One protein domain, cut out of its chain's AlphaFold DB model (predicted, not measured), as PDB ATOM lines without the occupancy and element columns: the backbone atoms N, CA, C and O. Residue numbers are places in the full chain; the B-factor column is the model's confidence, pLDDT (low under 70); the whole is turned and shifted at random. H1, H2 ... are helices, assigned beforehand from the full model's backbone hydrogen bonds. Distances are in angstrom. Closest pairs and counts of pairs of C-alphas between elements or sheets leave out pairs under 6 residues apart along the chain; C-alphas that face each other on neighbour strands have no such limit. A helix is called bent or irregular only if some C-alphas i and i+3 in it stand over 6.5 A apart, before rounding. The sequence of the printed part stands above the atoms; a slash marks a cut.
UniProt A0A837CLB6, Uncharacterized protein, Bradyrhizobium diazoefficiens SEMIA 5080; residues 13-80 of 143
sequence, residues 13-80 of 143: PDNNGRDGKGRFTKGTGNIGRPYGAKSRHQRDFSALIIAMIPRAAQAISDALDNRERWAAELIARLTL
ATOM      1  N   PRO A  13     137.394  78.501 136.966       63.75
ATOM      2  CA  PRO A  13     136.145  79.075 136.482       63.75
ATOM      3  C   PRO A  13     135.081  77.992 136.262       63.75
ATOM      4  O   PRO A  13     135.405  76.857 135.910       63.75
ATOM      5  N   ASP A  14     133.810  78.348 136.450       67.12
ATOM      6  CA  ASP A  14     132.679  77.477 136.139       67.12
ATOM      7  C   ASP A  14     132.568  77.206 134.623       67.12
ATOM      8  O   ASP A  14     133.177  77.894 133.798       67.12
ATOM      9  N   ASN A  15     131.757  76.211 134.237       65.00
ATOM     10  CA  ASN A  15     131.533  75.836 132.829       65.00
ATOM     11  C   ASN A  15     131.006  76.994 131.951       65.00
ATOM     12  O   ASN A  15     131.045  76.896 130.728       65.00
ATOM     13  N   ASN A  16     130.546  78.092 132.560       65.88
ATOM     14  CA  ASN A  16     130.066  79.301 131.890       65.88
ATOM     15  C   ASN A  16     131.106  80.439 131.910       65.88
ATOM     16  O   ASN A  16     130.766  81.600 131.663       65.88
ATOM     17  N   GLY A  17     132.365  80.129 132.236       68.88
ATOM     18  CA  GLY A  17     133.470  81.075 132.250       68.88
ATOM     19  C   GLY A  17     133.410  82.090 133.389       68.88
ATOM     20  O   GLY A  17     133.899  83.206 133.207       68.88
ATOM     21  N   ARG A  18     132.826  81.765 134.549       68.19
ATOM     22  CA  ARG A  18     132.685  82.671 135.706       68.19
ATOM     23  C   ARG A  18     133.511  82.235 136.914       68.19
ATOM     24  O   ARG A  18     133.755  81.056 137.115       68.19
ATOM     25  N   ASP A  19     133.948  83.193 137.727       71.31
ATOM     26  CA  ASP A  19     134.670  82.928 138.974       71.31
ATOM     27  C   ASP A  19     133.715  82.453 140.086       71.31
ATOM     28  O   ASP A  19     132.491  82.533 139.964       71.31
ATOM     29  N   GLY A  20     134.264  82.021 141.228       65.19
ATOM     30  CA  GLY A  20     133.477  81.659 142.421       65.19
ATOM     31  C   GLY A  20     132.638  82.804 143.020       65.19
ATOM     32  O   GLY A  20     131.921  82.594 143.994       65.19
ATOM     33  N   LYS A  21     132.716  84.016 142.452       61.84
ATOM     34  CA  LYS A  21     131.913  85.203 142.780       61.84
ATOM     35  C   LYS A  21     130.950  85.566 141.635       61.84
ATOM     36  O   LYS A  21     130.437  86.683 141.577       61.84
ATOM     37  N   GLY A  22     130.715  84.654 140.689       64.12
ATOM     38  CA  GLY A  22     129.788  84.833 139.571       64.12
ATOM     39  C   GLY A  22     130.161  85.958 138.598       64.12
ATOM     40  O   GLY A  22     129.285  86.452 137.880       64.12
ATOM     41  N   ARG A  23     131.423  86.401 138.585       68.44
ATOM     42  CA  ARG A  23     131.964  87.398 137.652       68.44
ATOM     43  C   ARG A  23     132.575  86.692 136.457       68.44
ATOM     44  O   ARG A  23     133.181  85.638 136.601       68.44
ATOM     45  N   PHE A  24     132.458  87.289 135.281       72.00
ATOM     46  CA  PHE A  24     133.051  86.715 134.079       72.00
ATOM     47  C   PHE A  24     134.588  86.716 134.134       72.00
ATOM     48  O   PHE A  24     135.206  87.732 134.456       72.00
ATOM     49  N   THR A  25     135.200  85.576 133.819       71.56
ATOM     50  CA  THR A  25     136.657  85.369 133.807       71.56
ATOM     51  C   THR A  25     137.263  85.618 132.429       71.56
ATOM     52  O   THR A  25     136.557  85.773 131.437       71.56
ATOM     53  N   LYS A  26     138.597  85.698 132.348       64.50
ATOM     54  CA  LYS A  26     139.333  85.968 131.099       64.50
ATOM     55  C   LYS A  26     139.453  84.711 130.209       64.50
ATOM     56  O   LYS A  26     140.208  84.715 129.246       64.50
ATOM     57  N   GLY A  27     138.767  83.622 130.570       63.91
ATOM     58  CA  GLY A  27     138.882  82.312 129.931       63.91
ATOM     59  C   GLY A  27     137.988  82.125 128.705       63.91
ATOM     60  O   GLY A  27     137.070  82.900 128.447       63.91
ATOM     61  N   THR A  28     138.239  81.035 127.981       58.81
ATOM     62  CA  THR A  28     137.571  80.623 126.731       58.81
ATOM     63  C   THR A  28     136.049  80.463 126.831       58.81
ATOM     64  O   THR A  28     135.373  80.497 125.809       58.81
ATOM     65  N   GLY A  29     135.492  80.340 128.043       59.88
ATOM     66  CA  GLY A  29     134.044  80.288 128.290       59.88
ATOM     67  C   GLY A  29     133.333  81.649 128.318       59.88
ATOM     68  O   GLY A  29     132.109  81.690 128.412       59.88
ATOM     69  N   ASN A  30     134.063  82.767 128.246       62.50
ATOM     70  CA  ASN A  30     133.506  84.118 128.338       62.50
ATOM     71  C   ASN A  30     133.494  84.829 126.968       62.50
ATOM     72  O   ASN A  30     134.266  85.753 126.712       62.50
ATOM     73  N   ILE A  31     132.623  84.375 126.064       56.88
ATOM     74  CA  ILE A  31     132.475  84.958 124.723       56.88
ATOM     75  C   ILE A  31     131.545  86.180 124.805       56.88
ATOM     76  O   ILE A  31     130.354  86.057 125.086       56.88
ATOM     77  N   GLY A  32     132.093  87.376 124.561       60.59
ATOM     78  CA  GLY A  32     131.315  88.603 124.337       60.59
ATOM     79  C   GLY A  32     130.945  89.435 125.573       60.59
ATOM     80  O   GLY A  32     130.151  90.367 125.446       60.59
ATOM     81  N   ARG A  33     131.487  89.150 126.770       65.31
ATOM     82  CA  ARG A  33     131.256  89.972 127.978       65.31
ATOM     83  C   ARG A  33     132.585  90.413 128.613       65.31
ATOM     84  O   ARG A  33     133.485  89.586 128.759       65.31
ATOM     85  N   PRO A  34     132.738  91.692 129.012       65.94
ATOM     86  CA  PRO A  34     133.990  92.179 129.579       65.94
ATOM     87  C   PRO A  34     134.351  91.450 130.880       65.94
ATOM     88  O   PRO A  34     133.489  91.107 131.694       65.94
ATOM     89  N   TYR A  35     135.650  91.213 131.068       60.69
ATOM     90  CA  TYR A  35     136.204  90.578 132.263       60.69
ATOM     91  C   TYR A  35     135.755  91.312 133.535       60.69
ATOM     92  O   TYR A  35     135.839  92.535 133.619       60.69
ATOM     93  N   GLY A  36     135.266  90.572 134.532       59.94
ATOM     94  CA  GLY A  36     134.782  91.133 135.793       59.94
ATOM     95  C   GLY A  36     133.357  91.702 135.759       59.94
ATOM     96  O   GLY A  36     132.884  92.176 136.797       59.94
ATOM     97  N   ALA A  37     132.645  91.638 134.624       62.69
ATOM     98  CA  ALA A  37     131.261  92.102 134.539       62.69
ATOM     99  C   ALA A  37     130.342  91.326 135.506       62.69
ATOM    100  O   ALA A  37     130.355  90.092 135.578       62.69
ATOM    101  N   LYS A  38     129.553  92.070 136.291       58.69
ATOM    102  CA  LYS A  38     128.747  91.559 137.410       58.69
ATOM    103  C   LYS A  38     127.360  91.138 136.915       58.69
ATOM    104  O   LYS A  38     126.459  91.961 136.866       58.69
ATOM    105  N   SER A  39     127.161  89.868 136.559       61.44
ATOM    106  CA  SER A  39     125.846  89.415 136.060       61.44
ATOM    107  C   SER A  39     124.899  88.883 137.140       61.44
ATOM    108  O   SER A  39     123.686  89.014 136.994       61.44
ATOM    109  N   ARG A  40     125.422  88.296 138.227       58.50
ATOM    110  CA  ARG A  40     124.604  87.629 139.257       58.50
ATOM    111  C   ARG A  40     124.443  88.448 140.537       58.50
ATOM    112  O   ARG A  40     123.326  88.731 140.935       58.50
ATOM    113  N   HIS A  41     125.537  88.945 141.115       62.44
ATOM    114  CA  HIS A  41     125.474  89.699 142.375       62.44
ATOM    115  C   HIS A  41     124.638  90.981 142.313       62.44
ATOM    116  O   HIS A  41     123.935  91.279 143.269       62.44
ATOM    117  N   GLN A  42     124.692  91.740 141.214       64.81
ATOM    118  CA  GLN A  42     123.854  92.938 141.079       64.81
ATOM    119  C   GLN A  42     122.369  92.591 140.937       64.81
ATOM    120  O   GLN A  42     121.538  93.308 141.480       64.81
ATOM    121  N   ARG A  43     122.049  91.483 140.258       66.12
ATOM    122  CA  ARG A  43     120.675  91.003 140.079       66.12
ATOM    123  C   ARG A  43     120.095  90.435 141.375       66.12
ATOM    124  O   ARG A  43     118.950  90.713 141.704       66.12
ATOM    125  N   ASP A  44     120.891  89.678 142.123       71.25
ATOM    126  CA  ASP A  44     120.474  89.128 143.414       71.25
ATOM    127  C   ASP A  44     120.316  90.253 144.452       71.25
ATOM    128  O   ASP A  44     119.357  90.268 145.218       71.25
ATOM    129  N   PHE A  45     121.205  91.252 144.435       71.75
ATOM    130  CA  PHE A  45     121.103  92.426 145.305       71.75
ATOM    131  C   PHE A  45     119.892  93.304 144.972       71.75
ATOM    132  O   PHE A  45     119.192  93.743 145.882       71.75
ATOM    133  N   SER A  46     119.592  93.531 143.688       70.25
ATOM    134  CA  SER A  46     118.392  94.279 143.306       70.25
ATOM    135  C   SER A  46     117.112  93.530 143.675       70.25
ATOM    136  O   SER A  46     116.175  94.152 144.167       70.25
ATOM    137  N   ALA A  47     117.081  92.203 143.524       75.75
ATOM    138  CA  ALA A  47     115.962  91.378 143.973       75.75
ATOM    139  C   ALA A  47     115.752  91.466 145.495       75.75
ATOM    140  O   ALA A  47     114.615  91.587 145.949       75.75
ATOM    141  N   LEU A  48     116.837  91.474 146.278       78.38
ATOM    142  CA  LEU A  48     116.777  91.679 147.727       78.38
ATOM    143  C   LEU A  48     116.236  93.067 148.091       78.38
ATOM    144  O   LEU A  48     115.362  93.160 148.948       78.38
ATOM    145  N   ILE A  49     116.691  94.132 147.421       77.69
ATOM    146  CA  ILE A  49     116.163  95.488 147.640       77.69
ATOM    147  C   ILE A  49     114.664  95.535 147.337       77.69
ATOM    148  O   ILE A  49     113.901  96.043 148.153       77.69
ATOM    149  N   ILE A  50     114.230  94.975 146.203       80.94
ATOM    150  CA  ILE A  50     112.813  94.959 145.811       80.94
ATOM    151  C   ILE A  50     111.971  94.209 146.849       80.94
ATOM    152  O   ILE A  50     110.918  94.696 147.252       80.94
ATOM    153  N   ALA A  51     112.455  93.068 147.341       85.31
ATOM    154  CA  ALA A  51     111.779  92.304 148.385       85.31
ATOM    155  C   ALA A  51     111.673  93.063 149.723       85.31
ATOM    156  O   ALA A  51     110.773  92.790 150.514       85.31
ATOM    157  N   MET A  52     112.562  94.028 149.984       87.31
ATOM    158  CA  MET A  52     112.513  94.875 151.179       87.31
ATOM    159  C   MET A  52     111.510  96.030 151.070       87.31
ATOM    160  O   MET A  52     111.102  96.549 152.110       87.31
ATOM    161  N   ILE A  53     111.085  96.417 149.861       85.75
ATOM    162  CA  ILE A  53     110.199  97.575 149.634       85.75
ATOM    163  C   ILE A  53     108.906  97.500 150.464       85.75
ATOM    164  O   ILE A  53     108.611  98.485 151.140       85.75
ATOM    165  N   PRO A  54     108.158  96.376 150.511       89.56
ATOM    166  CA  PRO A  54     106.911  96.316 151.277       89.56
ATOM    167  C   PRO A  54     107.127  96.542 152.777       89.56
ATOM    168  O   PRO A  54     106.387  97.281 153.418       89.56
ATOM    169  N   ARG A  55     108.191  95.951 153.335       90.50
ATOM    170  CA  ARG A  55     108.544  96.111 154.751       90.50
ATOM    171  C   ARG A  55     109.018  97.531 155.060       90.50
ATOM    172  O   ARG A  55     108.688  98.061 156.115       90.50
ATOM    173  N   ALA A  56     109.794  98.133 154.162       87.00
ATOM    174  CA  ALA A  56     110.255  99.507 154.310       87.00
ATOM    175  C   ALA A  56     109.085 100.501 154.242       87.00
ATOM    176  O   ALA A  56     109.020 101.408 155.064       87.00
ATOM    177  N   ALA A  57     108.137 100.294 153.323       87.94
ATOM    178  CA  ALA A  57     106.930 101.110 153.216       87.94
ATOM    179  C   ALA A  57     106.079 101.038 154.492       87.94
ATOM    180  O   ALA A  57     105.677 102.078 155.006       87.94
ATOM    181  N   GLN A  58     105.883  99.836 155.048       93.06
ATOM    182  CA  GLN A  58     105.167  99.671 156.316       93.06
ATOM    183  C   GLN A  58     105.873 100.396 157.467       93.06
ATOM    184  O   GLN A  58     105.242 101.165 158.178       93.06
ATOM    185  N   ALA A  59     107.190 100.221 157.611       91.00
ATOM    186  CA  ALA A  59     107.954 100.873 158.674       91.00
ATOM    187  C   ALA A  59     107.924 102.408 158.578       91.00
ATOM    188  O   ALA A  59     107.894 103.091 159.599       91.00
ATOM    189  N   ILE A  60     107.922 102.957 157.359       92.12
ATOM    190  CA  ILE A  60     107.764 104.399 157.139       92.12
ATOM    191  C   ILE A  60     106.348 104.848 157.523       92.12
ATOM    192  O   ILE A  60     106.211 105.885 158.164       92.12
ATOM    193  N   SER A  61     105.313 104.076 157.173       92.06
ATOM    194  CA  SER A  61     103.927 104.364 157.571       92.06
ATOM    195  C   SER A  61     103.779 104.402 159.092       92.06
ATOM    196  O   SER A  61     103.293 105.392 159.631       92.06
ATOM    197  N   ASP A  62     104.281 103.381 159.788       95.75
ATOM    198  CA  ASP A  62     104.213 103.299 161.250       95.75
ATOM    199  C   ASP A  62     104.954 104.482 161.908       95.75
ATOM    200  O   ASP A  62     104.491 105.057 162.893       95.75
ATOM    201  N   ALA A  63     106.097 104.895 161.350       93.62
ATOM    202  CA  ALA A  63     106.855 106.045 161.842       93.62
ATOM    203  C   ALA A  63     106.109 107.382 161.651       93.62
ATOM    204  O   ALA A  63     106.223 108.275 162.493       93.62
ATOM    205  N   LEU A  64     105.315 107.527 160.583       91.94
ATOM    206  CA  LEU A  64     104.449 108.696 160.386       91.94
ATOM    207  C   LEU A  64     103.295 108.726 161.385       91.94
ATOM    208  O   LEU A  64     103.034 109.782 161.966       91.94
ATOM    209  N   ASP A  65     102.647 107.585 161.623       95.44
ATOM    210  CA  ASP A  65     101.570 107.466 162.612       95.44
ATOM    211  C   ASP A  65     102.079 107.804 164.024       95.44
ATOM    212  O   ASP A  65     101.409 108.499 164.794       95.44
ATOM    213  N   ASN A  66     103.327 107.428 164.322       96.12
ATOM    214  CA  ASN A  66     104.037 107.781 165.555       96.12
ATOM    215  C   ASN A  66     104.592 109.220 165.585       96.12
ATOM    216  O   ASN A  66     105.240 109.612 166.556       96.12
ATOM    217  N   ARG A  67     104.326 110.037 164.557       91.38
ATOM    218  CA  ARG A  67     104.787 111.433 164.419       91.38
ATOM    219  C   ARG A  67     106.307 111.594 164.484       91.38
ATOM    220  O   ARG A  67     106.816 112.623 164.937       91.38
ATOM    221  N   GLU A  68     107.052 110.602 164.013       92.75
ATOM    222  CA  GLU A  68     108.504 110.674 163.981       92.75
ATOM    223  C   GLU A  68     108.971 111.636 162.880       92.75
ATOM    224  O   GLU A  68     108.746 111.438 161.684       92.75
ATOM    225  N   ARG A  69     109.663 112.704 163.290       83.94
ATOM    226  CA  ARG A  69     110.083 113.804 162.407       83.94
ATOM    227  C   ARG A  69     110.901 113.343 161.196       83.94
ATOM    228  O   ARG A  69     110.727 113.877 160.103       83.94
ATOM    229  N   TRP A  70     111.782 112.360 161.371       90.12
ATOM    230  CA  TRP A  70     112.653 111.886 160.293       90.12
ATOM    231  C   TRP A  70     111.869 111.214 159.158       90.12
ATOM    232  O   TRP A  70     112.296 111.294 158.008       90.12
ATOM    233  N   ALA A  71     110.724 110.587 159.446       88.62
ATOM    234  CA  ALA A  71     109.908 109.917 158.437       88.62
ATOM    235  C   ALA A  71     109.238 110.940 157.508       88.62
ATOM    236  O   ALA A  71     109.266 110.790 156.285       88.62
ATOM    237  N   ALA A  72     108.732 112.035 158.083       83.88
ATOM    238  CA  ALA A  72     108.196 113.161 157.324       83.88
ATOM    239  C   ALA A  72     109.281 113.848 156.475       83.88
ATOM    240  O   ALA A  72     109.060 114.126 155.296       83.88
ATOM    241  N   GLU A  73     110.473 114.073 157.039       83.25
ATOM    242  CA  GLU A  73     111.610 114.643 156.303       83.25
ATOM    243  C   GLU A  73     112.071 113.739 155.152       83.25
ATOM    244  O   GLU A  73     112.393 114.229 154.069       83.25
ATOM    245  N   LEU A  74     112.091 112.420 155.362       86.44
ATOM    246  CA  LEU A  74     112.461 111.446 154.340       86.44
ATOM    247  C   LEU A  74     111.470 111.457 153.173       86.44
ATOM    248  O   LEU A  74     111.898 111.517 152.023       86.44
ATOM    249  N   ILE A  75     110.165 111.445 153.459       84.12
ATOM    250  CA  ILE A  75     109.130 111.534 152.423       84.12
ATOM    251  C   ILE A  75     109.254 112.849 151.672       84.12
ATOM    252  O   ILE A  75     109.364 112.816 150.453       84.12
ATOM    253  N   ALA A  76     109.340 113.978 152.377       77.56
ATOM    254  CA  ALA A  76     109.495 115.281 151.743       77.56
ATOM    255  C   ALA A  76     110.701 115.305 150.795       77.56
ATOM    256  O   ALA A  76     110.575 115.740 149.658       77.56
ATOM    257  N   ARG A  77     111.856 114.765 151.198       78.19
ATOM    258  CA  ARG A  77     113.044 114.692 150.330       78.19
ATOM    259  C   ARG A  77     112.864 113.814 149.092       78.19
ATOM    260  O   ARG A  77     113.502 114.087 148.083       78.19
ATOM    261  N   LEU A  78     112.072 112.747 149.183       79.81
ATOM    262  CA  LEU A  78     111.883 111.778 148.099       79.81
ATOM    263  C   LEU A  78     110.735 112.151 147.153       79.81
ATOM    264  O   LEU A  78     110.785 111.800 145.978       79.81
ATOM    265  N   THR A  79     109.696 112.823 147.655       75.19
ATOM    266  CA  THR A  79     108.516 113.210 146.873       75.19
ATOM    267  C   THR A  79     108.599 114.627 146.335       75.19
ATOM    268  O   THR A  79     107.954 114.920 145.332       75.19
ATOM    269  N   LEU A  80     109.347 115.522 146.990       67.94
ATOM    270  CA  LEU A  80     109.588 116.845 146.427       67.94
ATOM    271  C   LEU A  80     110.535 116.692 145.228       67.94
ATOM    272  O   LEU A  80     111.611 116.108 145.380       67.94
TER     273      LEU A  80
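This is residues 13 to 80 of the 143 residues of an uncharacterized protein of Bradyrhizobium diazoefficiens SEMIA 5080 (UniProt A0A837CLB6). What is the shape? A long bent helix, H1, makes a bridge between a looped stretch without named elements, residues 13 to 40, at one end and a shorter helix, H2, folded back at the other. What is printed? The class is all helix: 68 residues with two named helices, H1 then H2, extended, radius of gyration of the C-alphas 20.0 A, spanning 58 by 21 by 13 A.

Where is H1? Residues 41 to 65, by hydrogen bonds one helix, begin at C-alpha 41 (125.474, 89.699, 142.375); it is bent, C-alphas 51 and 54 being 6.9 A apart. Its arms are H1a, residues 41 to 51, 15.2 A, and H1b, residues 54 to 65, 16.8 A. Where is H2? Residues 69 to 79, 15.6 A, end at C-alpha 79 (108.516, 113.210, 146.873).

How do the arms stand? At a steep tilt of 43 degrees. What touches H2? H1b, with residues 60 to 64 alone, at a steep tilt of 55 degrees, opposite ways; the closest C-alphas, Leu 64 and Ala 71, are 5.9 A apart. H1a and H2 are apart. Are the backbones whole? In H1a, H1b and H2 every O i to N i+4 pair is within hydrogen-bond range.

How large? The farthest C-alphas, Thr 28 and Arg 67, are 58.7 A apart. Any cut? The printed part has no cut; H1 to H2 is a tight link. Where is pLDDT under 70? In residues 13 to 18, 20 to 23, 26 to 43 and 80.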